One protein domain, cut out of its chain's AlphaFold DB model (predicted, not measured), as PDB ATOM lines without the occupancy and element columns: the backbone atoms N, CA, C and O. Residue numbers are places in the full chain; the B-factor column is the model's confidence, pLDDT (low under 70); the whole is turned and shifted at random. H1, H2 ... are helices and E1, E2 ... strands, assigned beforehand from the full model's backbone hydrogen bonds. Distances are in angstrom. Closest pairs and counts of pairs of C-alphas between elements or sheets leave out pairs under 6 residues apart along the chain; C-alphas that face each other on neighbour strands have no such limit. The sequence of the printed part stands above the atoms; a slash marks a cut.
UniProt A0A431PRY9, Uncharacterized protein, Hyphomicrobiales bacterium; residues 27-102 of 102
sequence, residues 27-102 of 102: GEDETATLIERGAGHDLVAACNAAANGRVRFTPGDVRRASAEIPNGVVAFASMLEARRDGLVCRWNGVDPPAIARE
ATOM      1  N   GLY A  27     -13.875  37.167 -33.316       53.75
ATOM      2  CA  GLY A  27     -14.941  37.166 -34.327       53.75
ATOM      3  C   GLY A  27     -15.718  35.849 -34.437       53.75
ATOM      4  O   GLY A  27     -16.252  35.548 -35.500       53.75
ATOM      5  N   GLU A  28     -15.759  35.045 -33.376       55.41
ATOM      6  CA  GLU A  28     -16.420  33.736 -33.342       55.41
ATOM      7  C   GLU A  28     -17.933  33.842 -33.070       55.41
ATOM      8  O   GLU A  28     -18.684  32.927 -33.406       55.41
ATOM      9  N   ASP A  29     -18.418  34.979 -32.563       58.12
ATOM     10  CA  ASP A  29     -19.825  35.123 -32.159       58.12
ATOM     11  C   ASP A  29     -20.776  35.494 -33.315       58.12
ATOM     12  O   ASP A  29     -21.962  35.147 -33.307       58.12
ATOM     13  N   GLU A  30     -20.294  36.183 -34.353       58.31
ATOM     14  CA  GLU A  30     -21.170  36.682 -35.424       58.31
ATOM     15  C   GLU A  30     -21.646  35.556 -36.357       58.31
ATOM     16  O   GLU A  30     -22.818  35.486 -36.729       58.31
ATOM     17  N   THR A  31     -20.770  34.605 -36.680       60.75
ATOM     18  CA  THR A  31     -21.128  33.437 -37.497       60.75
ATOM     19  C   THR A  31     -22.015  32.462 -36.724       60.75
ATOM     20  O   THR A  31     -23.018  31.991 -37.263       60.75
ATOM     21  N   ALA A  32     -21.713  32.215 -35.446       63.38
ATOM     22  CA  ALA A  32     -22.518  31.357 -34.580       63.38
ATOM     23  C   ALA A  32     -23.955  31.887 -34.423       63.38
ATOM     24  O   ALA A  32     -24.917  31.129 -34.549       63.38
ATOM     25  N   THR A  33     -24.120  33.202 -34.237       69.19
ATOM     26  CA  THR A  33     -25.449  33.822 -34.094       69.19
ATOM     27  C   THR A  33     -26.272  33.834 -35.385       69.19
ATOM     28  O   THR A  33     -27.504  33.830 -35.320       69.19
ATOM     29  N   LEU A  34     -25.633  33.845 -36.561       71.19
ATOM     30  CA  LEU A  34     -26.321  33.698 -37.848       71.19
ATOM     31  C   LEU A  34     -26.803  32.261 -38.069       71.19
ATOM     32  O   LEU A  34     -27.950  32.060 -38.470       71.19
ATOM     33  N   ILE A  35     -25.959  31.272 -37.759       70.56
ATOM     34  CA  ILE A  35     -26.304  29.847 -37.860       70.56
ATOM     35  C   ILE A  35     -27.451  29.510 -36.901       70.56
ATOM     36  O   ILE A  35     -28.406  28.845 -37.294       70.56
ATOM     37  N   GLU A  36     -27.405  30.021 -35.670       73.00
ATOM     38  CA  GLU A  36     -28.462  29.811 -34.680       73.00
ATOM     39  C   GLU A  36     -29.796  30.435 -35.113       73.00
ATOM     40  O   GLU A  36     -30.846  29.802 -34.993       73.00
ATOM     41  N   ARG A  37     -29.769  31.648 -35.685       77.38
ATOM     42  CA  ARG A  37     -30.975  32.279 -36.247       77.38
ATOM     43  C   ARG A  37     -31.562  31.466 -37.396       77.38
ATOM     44  O   ARG A  37     -32.775  31.265 -37.420       77.38
ATOM     45  N   GLY A  38     -30.725  30.992 -38.320       80.19
ATOM     46  CA  GLY A  38     -31.157  30.127 -39.421       80.19
ATOM     47  C   GLY A  38     -31.812  28.841 -38.912       80.19
ATOM     48  O   GLY A  38     -32.960  28.557 -39.247       80.19
ATOM     49  N   ALA A  39     -31.138  28.138 -38.001       82.56
ATOM     50  CA  ALA A  39     -31.648  26.907 -37.402       82.56
ATOM     51  C   ALA A  39     -32.976  27.115 -36.646       82.56
ATOM     52  O   ALA A  39     -33.870  26.271 -36.715       82.56
ATOM     53  N   GLY A  40     -33.143  28.253 -35.964       84.88
ATOM     54  CA  GLY A  40     -34.400  28.605 -35.304       84.88
ATOM     55  C   GLY A  40     -35.561  28.799 -36.285       84.88
ATOM     56  O   GLY A  40     -36.682  28.370 -36.005       84.88
ATOM     57  N   HIS A  41     -35.310  29.403 -37.449       88.06
ATOM     58  CA  HIS A  41     -36.326  29.542 -38.494       88.06
ATOM     59  C   HIS A  41     -36.762  28.186 -39.059       88.06
ATOM     60  O   HIS A  41     -37.968  27.947 -39.190       88.06
ATOM     61  N   ASP A  42     -35.811  27.292 -39.326       88.69
ATOM     62  CA  ASP A  42     -36.115  25.968 -39.873       88.69
ATOM     63  C   ASP A  42     -36.872  25.099 -38.857       88.69
ATOM     64  O   ASP A  42     -37.867  24.456 -39.206       88.69
ATOM     65  N   LEU A  43     -36.492  25.163 -37.573       89.19
ATOM     66  CA  LEU A  43     -37.222  24.523 -36.476       89.19
ATOM     67  C   LEU A  43     -38.685  24.974 -36.434       89.19
ATOM     68  O   LEU A  43     -39.590  24.144 -36.360       89.19
ATOM     69  N   VAL A  44     -38.942  26.281 -36.512       91.75
ATOM     70  CA  VAL A  44     -40.312  26.818 -36.495       91.75
ATOM     71  C   VAL A  44     -41.116  26.324 -37.697       91.75
ATOM     72  O   VAL A  44     -42.291  25.981 -37.541       91.75
ATOM     73  N   ALA A  45     -40.513  26.266 -38.885       91.06
ATOM     74  CA  ALA A  45     -41.177  25.752 -40.080       91.06
ATOM     75  C   ALA A  45     -41.550  24.269 -39.919       91.06
ATOM     76  O   ALA A  45     -42.710  23.901 -40.125       91.06
ATOM     77  N   ALA A  46     -40.603  23.442 -39.468       90.44
ATOM     78  CA  ALA A  46     -40.807  22.018 -39.222       90.44
ATOM     79  C   ALA A  46     -41.885  21.770 -38.149       90.44
ATOM     80  O   ALA A  46     -42.824  20.998 -38.359       90.44
ATOM     81  N   CYS A  47     -41.813  22.481 -37.024       91.06
ATOM     82  CA  CYS A  47     -42.779  22.367 -35.935       91.06
ATOM     83  C   CYS A  47     -44.188  22.799 -36.348       91.06
ATOM     84  O   CYS A  47     -45.162  22.156 -35.968       91.06
ATOM     85  N   ASN A  48     -44.317  23.852 -37.158       93.31
ATOM     86  CA  ASN A  48     -45.613  24.272 -37.689       93.31
ATOM     87  C   ASN A  48     -46.197  23.254 -38.672       93.31
ATOM     88  O   ASN A  48     -47.404  23.007 -38.643       93.31
ATOM     89  N   ALA A  49     -45.353  22.632 -39.499       90.38
ATOM     90  CA  ALA A  49     -45.779  21.551 -40.378       90.38
ATOM     91  C   ALA A  49     -46.305  20.348 -39.572       90.38
ATOM     92  O   ALA A  49     -47.394  19.853 -39.858       90.38
ATOM     93  N   ALA A  50     -45.603  19.930 -38.511       89.75
ATOM     94  CA  ALA A  50     -46.064  18.841 -37.641       89.75
ATOM     95  C   ALA A  50     -47.274  19.199 -36.773       89.75
ATOM     96  O   ALA A  50     -48.126  18.346 -36.514       89.75
ATOM     97  N   ALA A  51     -47.385  20.454 -36.334       89.44
ATOM     98  CA  ALA A  51     -48.531  20.916 -35.562       89.44
ATOM     99  C   ALA A  51     -49.831  20.865 -36.375       89.44
ATOM    100  O   ALA A  51     -50.906  20.780 -35.778       89.44
ATOM    101  N   ASN A  52     -49.744  20.907 -37.711       88.38
ATOM    102  CA  ASN A  52     -50.874  20.825 -38.636       88.38
ATOM    103  C   ASN A  52     -52.038  21.753 -38.226       88.38
ATOM    104  O   ASN A  52     -53.192  21.337 -38.119       88.38
ATOM    105  N   GLY A  53     -51.709  23.002 -37.879       84.75
ATOM    106  CA  GLY A  53     -52.676  24.037 -37.498       84.75
ATOM    107  C   GLY A  53     -53.206  23.982 -36.059       84.75
ATOM    108  O   GLY A  53     -53.930  24.892 -35.667       84.75
ATOM    109  N   ARG A  54     -52.838  22.981 -35.244       85.56
ATOM    110  CA  ARG A  54     -53.263  22.900 -33.825       85.56
ATOM    111  C   ARG A  54     -52.637  23.986 -32.953       85.56
ATOM    112  O   ARG A  54     -53.241  24.435 -31.988       85.56
ATOM    113  N   VAL A  55     -51.412  24.368 -33.287       89.06
ATOM    114  CA  VAL A  55     -50.649  25.446 -32.664       89.06
ATOM    115  C   VAL A  55     -49.794  26.083 -33.751       89.06
ATOM    116  O   VAL A  55     -49.445  25.435 -34.741       89.06
ATOM    117  N   ARG A  56     -49.469  27.361 -33.581       92.81
ATOM    118  CA  ARG A  56     -48.555  28.075 -34.468       92.81
ATOM    119  C   ARG A  56     -47.358  28.515 -33.655       92.81
ATOM    120  O   ARG A  56     -47.536  29.372 -32.809       92.81
ATOM    121  N   PHE A  57     -46.177  27.972 -33.901       92.75
ATOM    122  CA  PHE A  57     -44.911  28.435 -33.338       92.75
ATOM    123  C   PHE A  57     -44.369  29.637 -34.123       92.75
ATOM    124  O   PHE A  57     -44.646  29.817 -35.314       92.75
ATOM    125  N   THR A  58     -43.583  30.462 -33.447       93.12
ATOM    126  CA  THR A  58     -42.928  31.679 -33.931       93.12
ATOM    127  C   THR A  58     -41.465  31.698 -33.483       93.12
ATOM    128  O   THR A  58     -41.118  31.011 -32.524       93.12
ATOM    129  N   PRO A  59     -40.597  32.514 -34.109       89.12
ATOM    130  CA  PRO A  59     -39.194  32.618 -33.697       89.12
ATOM    131  C   PRO A  59     -38.992  32.984 -32.216       89.12
ATOM    132  O   PRO A  59     -38.008  32.572 -31.620       89.12
ATOM    133  N   GLY A  60     -39.937  33.705 -31.597       89.50
ATOM    134  CA  GLY A  60     -39.888  34.040 -30.167       89.50
ATOM    135  C   GLY A  60     -40.143  32.862 -29.216       89.50
ATOM    136  O   GLY A  60     -39.885  32.982 -28.021       89.50
ATOM    137  N   ASP A  61     -40.633  31.732 -29.730       90.62
ATOM    138  CA  ASP A  61     -40.846  30.505 -28.950       90.62
ATOM    139  C   ASP A  61     -39.604  29.611 -28.916       90.62
ATOM    140  O   ASP A  61     -39.571  28.637 -28.162       90.62
ATOM    141  N   VAL A  62     -38.603  29.908 -29.748       88.75
ATOM    142  CA  VAL A  62     -37.375  29.122 -29.856       88.75
ATOM    143  C   VAL A  62     -36.476  29.424 -28.665       88.75
ATOM    144  O   VAL A  62     -36.162  30.578 -28.373       88.75
ATOM    145  N   ARG A  63     -36.040  28.373 -27.976       86.25
ATOM    146  CA  ARG A  63     -35.094  28.448 -26.863       86.25
ATOM    147  C   ARG A  63     -34.022  27.385 -27.019       86.25
ATOM    148  O   ARG A  63     -34.268  26.337 -27.614       86.25
ATOM    149  N   ARG A  64     -32.845  27.637 -26.439       77.75
ATOM    150  CA  ARG A  64     -31.842  26.583 -26.293       77.75
ATOM    151  C   ARG A  64     -32.332  25.539 -25.294       77.75
ATOM    152  O   ARG A  64     -32.591  25.868 -24.136       77.75
ATOM    153  N   ALA A  65     -32.438  24.293 -25.734       72.56
ATOM    154  CA  ALA A  65     -32.602  23.141 -24.871       72.56
ATOM    155  C   ALA A  65     -31.297  22.945 -24.080       72.56
ATOM    156  O   ALA A  65     -30.241  22.687 -24.648       72.56
ATOM    157  N   SER A  66     -31.361  23.089 -22.755       58.19
ATOM    158  CA  SER A  66     -30.192  23.030 -21.858       58.19
ATOM    159  C   SER A  66     -29.660  21.605 -21.609       58.19
ATOM    160  O   SER A  66     -28.881  21.399 -20.678       58.19
ATOM    161  N   ALA A  67     -30.096  20.605 -22.376       52.31
ATOM    162  CA  ALA A  67     -29.731  19.216 -22.134       52.31
ATOM    163  C   ALA A  67     -28.374  18.914 -22.779       52.31
ATOM    164  O   ALA A  67     -28.281  18.733 -23.989       52.31
ATOM    165  N   GLU A  68     -27.344  18.935 -21.933       48.41
ATOM    166  CA  GLU A  68     -26.111  18.148 -22.006       48.41
ATOM    167  C   GLU A  68     -26.014  17.287 -23.275       48.41
ATOM    168  O   GLU A  68     -26.627  16.226 -23.381       48.41
ATOM    169  N   ILE A  69     -25.277  17.787 -24.269       52.12
ATOM    170  CA  ILE A  69     -25.046  17.067 -25.520       52.12
ATOM    171  C   ILE A  69     -24.170  15.864 -25.165       52.12
ATOM    172  O   ILE A  69     -23.020  16.069 -24.759       52.12
ATOM    173  N   PRO A  70     -24.660  14.618 -25.286       46.34
ATOM    174  CA  PRO A  70     -23.807  13.464 -25.080       46.34
ATOM    175  C   PRO A  70     -22.685  13.536 -26.120       46.34
ATOM    176  O   PRO A  70     -22.940  13.692 -27.311       46.34
ATOM    177  N   ASN A  71     -21.443  13.522 -25.633       42.84
ATOM    178  CA  ASN A  71     -20.221  13.749 -26.401       42.84
ATOM    179  C   ASN A  71     -20.246  13.178 -27.833       42.84
ATOM    180  O   ASN A  71     -20.515  11.997 -28.034       42.84
ATOM    181  N   GLY A  72     -19.812  14.008 -28.789       48.34
ATOM    182  CA  GLY A  72     -19.420  13.597 -30.140       48.34
ATOM    183  C   GLY A  72     -20.288  14.199 -31.243       48.34
ATOM    184  O   GLY A  72     -21.418  13.779 -31.410       48.34
ATOM    185  N   VAL A  73     -19.725  15.153 -31.999       46.81
ATOM    186  CA  VAL A  73     -20.014  15.569 -33.402       46.81
ATOM    187  C   VAL A  73     -21.493  15.687 -33.855       46.81
ATOM    188  O   VAL A  73     -21.762  15.892 -35.033       46.81
ATOM    189  N   VAL A  74     -22.483  15.648 -32.960       47.75
ATOM    190  CA  VAL A  74     -23.904  15.750 -33.316       47.75
ATOM    191  C   VAL A  74     -24.443  17.143 -32.980       47.75
ATOM    192  O   VAL A  74     -24.870  17.447 -31.874       47.75
ATOM    193  N   ALA A  75     -24.372  17.973 -34.022       51.16
ATOM    194  CA  ALA A  75     -25.326  18.981 -34.485       51.16
ATOM    195  C   ALA A  75     -25.956  19.968 -33.479       51.16
ATOM    196  O   ALA A  75     -26.894  19.644 -32.751       51.16
ATOM    197  N   PHE A  76     -25.582  21.243 -33.637       52.56
ATOM    198  CA  PHE A  76     -26.262  22.444 -33.124       52.56
ATOM    199  C   PHE A  76     -27.796  22.455 -33.304       52.56
ATOM    200  O   PHE A  76     -28.489  23.066 -32.497       52.56
ATOM    201  N   ALA A  77     -28.346  21.748 -34.300       49.62
ATOM    202  CA  ALA A  77     -29.794  21.620 -34.499       49.62
ATOM    203  C   ALA A  77     -30.508  20.921 -33.323       49.62
ATOM    204  O   ALA A  77     -31.646  21.249 -33.012       49.62
ATOM    205  N   SER A  78     -29.823  20.017 -32.612       57.22
ATOM    206  CA  SER A  78     -30.358  19.345 -31.417       57.22
ATOM    207  C   SER A  78     -30.452  20.248 -30.178       57.22
ATOM    208  O   SER A  78     -31.049  19.853 -29.177       57.22
ATOM    209  N   MET A  79     -29.895  21.465 -30.240       66.69
ATOM    210  CA  MET A  79     -29.862  22.398 -29.114       66.69
ATOM    211  C   MET A  79     -31.052  23.353 -29.082       66.69
ATOM    212  O   MET A  79     -31.138  24.127 -28.139       66.69
ATOM    213  N   LEU A  80     -31.944  23.360 -30.076       78.81
ATOM    214  CA  LEU A  80     -33.074  24.288 -30.130       78.81
ATOM    215  C   LEU A  80     -34.403  23.548 -29.984       78.81
ATOM    216  O   LEU A  80     -34.633  22.500 -30.582       78.81
ATOM    217  N   GLU A  81     -35.305  24.127 -29.204       88.19
ATOM    218  CA  GLU A  81     -36.678  23.656 -29.064       88.19
ATOM    219  C   GLU A  81     -37.649  24.837 -29.096       88.19
ATOM    220  O   GLU A  81     -37.342  25.928 -28.615       88.19
ATOM    221  N   ALA A  82     -38.823  24.627 -29.688       88.69
ATOM    222  CA  ALA A  82     -39.882  25.623 -29.737       88.69
ATOM    223  C   ALA A  82     -40.913  25.304 -28.653       88.69
ATOM    224  O   ALA A  82     -41.446  24.194 -28.614       88.69
ATOM    225  N   ARG A  83     -41.196  26.266 -27.771       91.19
ATOM    226  CA  ARG A  83     -42.119  26.088 -26.643       91.19
ATOM    227  C   ARG A  83     -43.292  27.054 -26.718       91.19
ATOM    228  O   ARG A  83     -43.089  28.265 -26.720       91.19
ATOM    229  N   ARG A  84     -44.519  26.534 -26.735       90.69
ATOM    230  CA  ARG A  84     -45.746  27.345 -26.765       90.69
ATOM    231  C   ARG A  84     -46.906  26.588 -26.140       90.69
ATOM    232  O   ARG A  84     -47.097  25.418 -26.441       90.69
ATOM    233  N   ASP A  85     -47.679  27.258 -25.289       88.06
ATOM    234  CA  ASP A  85     -48.919  26.729 -24.701       88.06
ATOM    235  C   ASP A  85     -48.764  25.345 -24.027       88.06
ATOM    236  O   ASP A  85     -49.628  24.477 -24.140       88.06
ATOM    237  N   GLY A  86     -47.632  25.117 -23.345       86.81
ATOM    238  CA  GLY A  86     -47.312  23.833 -22.702       86.81
ATOM    239  C   GLY A  86     -46.939  22.709 -23.676       86.81
ATOM    240  O   GLY A  86     -46.888  21.547 -23.284       86.81
ATOM    241  N   LEU A  87     -46.700  23.032 -24.949       90.31
ATOM    242  CA  LEU A  87     -46.144  22.129 -25.949       90.31
ATOM    243  C   LEU A  87     -44.670  22.446 -26.177       90.31
ATOM    244  O   LEU A  87     -44.290  23.608 -26.327       90.31
ATOM    245  N   VAL A  88     -43.870  21.392 -26.286       91.62
ATOM    246  CA  VAL A  88     -42.464  21.449 -26.670       91.62
ATOM    247  C   VAL A  88     -42.312  20.710 -27.989       91.62
ATOM    248  O   VAL A  88     -42.670  19.536 -28.104       91.62
ATOM    249  N   CYS A  89     -41.789  21.407 -28.992       90.19
ATOM    250  CA  CYS A  89     -41.414  20.825 -30.266       90.19
ATOM    251  C   CYS A  89     -39.892  20.785 -30.413       90.19
ATOM    252  O   CYS A  89     -39.216  21.799 -30.223       90.19
ATOM    253  N   ARG A  90     -39.365  19.613 -30.775       87.81
ATOM    254  CA  ARG A  90     -37.936  19.362 -30.995       87.81
ATOM    255  C   ARG A  90     -37.704  18.826 -32.395       87.81
ATOM    256  O   ARG A  90     -38.466  17.986 -32.875       87.81
ATOM    257  N   TRP A  91     -36.628  19.281 -33.028       84.12
ATOM    258  CA  TRP A  91     -36.241  18.829 -34.355       84.12
ATOM    259  C   TRP A  91     -34.728  18.886 -34.516       84.12
ATOM    260  O   TRP A  91     -34.113  19.898 -34.212       84.12
ATOM    261  N   ASN A  92     -34.129  17.800 -34.998       78.38
ATOM    262  CA  ASN A  92     -32.680  17.681 -35.180       78.38
ATOM    263  C   ASN A  92     -32.223  17.972 -36.622       78.38
ATOM    264  O   ASN A  92     -31.050  17.777 -36.934       78.38
ATOM    265  N   GLY A  93     -33.132  18.404 -37.503       76.38
ATOM    266  CA  GLY A  93     -32.842  18.684 -38.911       76.38
ATOM    267  C   GLY A  93     -32.936  17.475 -39.850       76.38
ATOM    268  O   GLY A  93     -32.878  17.661 -41.062       76.38
ATOM    269  N   VAL A  94     -33.085  16.253 -39.322       77.12
ATOM    270  CA  VAL A  94     -33.063  15.006 -40.112       77.12
ATOM    271  C   VAL A  94     -34.329  14.185 -39.894       77.12
ATOM    272  O   VAL A  94     -35.000  13.811 -40.854       77.12
ATOM    273  N   ASP A  95     -34.676  13.929 -38.637       80.12
ATOM    274  CA  ASP A  95     -35.849  13.147 -38.268       80.12
ATOM    275  C   ASP A  95     -37.125  13.997 -38.318       80.12
ATOM    276  O   ASP A  95     -37.061  15.229 -38.278       80.12
ATOM    277  N   PRO A  96     -38.316  13.375 -38.378       81.81
ATOM    278  CA  PRO A  96     -39.564  14.103 -38.224       81.81
ATOM    279  C   PRO A  96     -39.605  14.884 -36.895       81.81
ATOM    280  O   PRO A  96     -39.207  14.350 -35.857       81.81
ATOM    281  N   PRO A  97     -40.107  16.131 -36.889       85.88
ATOM    282  CA  PRO A  97     -40.225  16.926 -35.670       85.88
ATOM    283  C   PRO A  97     -41.174  16.266 -34.663       85.88
ATOM    284  O   PRO A  97     -42.287  15.855 -34.999       85.88
ATOM    285  N   ALA A  98     -40.734  16.193 -33.409       85.75
ATOM    286  CA  ALA A  98     -41.484  15.594 -32.313       85.75
ATOM    287  C   ALA A  98     -42.149  16.687 -31.470       85.75
ATOM    288  O   ALA A  98     -41.467  17.585 -30.975       85.75
ATOM    289  N   ILE A  99     -43.470  16.595 -31.286       89.31
ATOM    290  CA  ILE A  99     -44.247  17.501 -30.429       89.31
ATOM    291  C   ILE A  99     -44.744  16.718 -29.216       89.31
ATOM    292  O   ILE A  99     -45.475  15.737 -29.365       89.31
ATOM    293  N   ALA A 100     -44.381  17.180 -28.025       87.25
ATOM    294  CA  ALA A 100     -44.825  16.634 -26.749       87.25
ATOM    295  C   ALA A 100     -45.466  17.731 -25.888       87.25
ATOM    296  O   ALA A 100     -45.237  18.919 -26.114       87.25
ATOM    297  N   ARG A 101     -46.278  17.336 -24.903       85.00
ATOM    298  CA  ARG A 101     -46.646  18.236 -23.801       85.00
ATOM    299  C   ARG A 101     -45.527  18.238 -22.763       85.00
ATOM    300  O   ARG A 101     -44.965  17.175 -22.505       85.00
ATOM    301  N   GLU A 102     -45.222  19.419 -22.232       75.94
ATOM    302  CA  GLU A 102     -44.346  19.589 -21.063       75.94
ATOM    303  C   GLU A 102     -45.036  19.120 -19.776       75.94
ATOM    304  O   GLU A 102     -46.276  19.297 -19.671       75.94
TER     305      GLU A 102
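AT A GLANCE: This is residues 27 to 102 of the 102 residues of an uncharacterized protein of Hyphomicrobiales bacterium (UniProt A0A431PRY9). One long helix, H1, lies slantwise over one face of a small, twisted sheet of four strands, making two layers, with helices on one face of a sheet. H1 packs on the sheet with residues 36 to 51, while its earlier residues run on past it. The printed part has 76 residues, in the order H1, E1, H2, E2, E3, E4; the sheet runs E1, E2, E3, E4, all antiparallel, and the class is mixed. The whole is compact, with a radius of gyration of the C-alphas of 12.4 A, yet elongated, spanning 40 by 25 by 20 A.

HOW THE PARTS SIT: Start at E2, residues 80 to 84; beside it is edge strand E1, residues 62 to 64, with N 63 and O 81 2.8 A apart. E3, residues 87 to 90, forms a hairpin with E2, where N 82 and O 89 are 2.9 A apart, and another with E4, residues 98 to 101, where N 88 and O 100 are 2.8 A apart. E2, E3 and E4 form a meander, each strand the antiparallel neighbour of the one before. H1, residues 28 to 51, is on the sheet at a height of 7.6 A, at 48 degrees to E2 on the local plane; its closest C-alphas to E3 are those of Cys 47 and Cys 89, 6.0 A apart. In H1, 19 of 20 O i to N i+4 pairs are within hydrogen-bond range. H2, residues 76 to 79, is too short for such a pair and only grazes the sheet.

IN THESE COORDINATES: Find C-alpha 28 at (-16.420, 33.736, -33.342); H1 runs 34.6 A to C-alpha 51. E2 is 13.5 A long, and E4 ends at C-alpha 101, (-46.646, 18.236, -23.801).

THE WHOLE: The C-alphas farthest apart are those of Gly 27 and Arg 54, 40.9 A. The printed part has no cut; E1 to H2 is a long link. Look for pLDDT under 70 at residues 27 to 33 and 66 to 79.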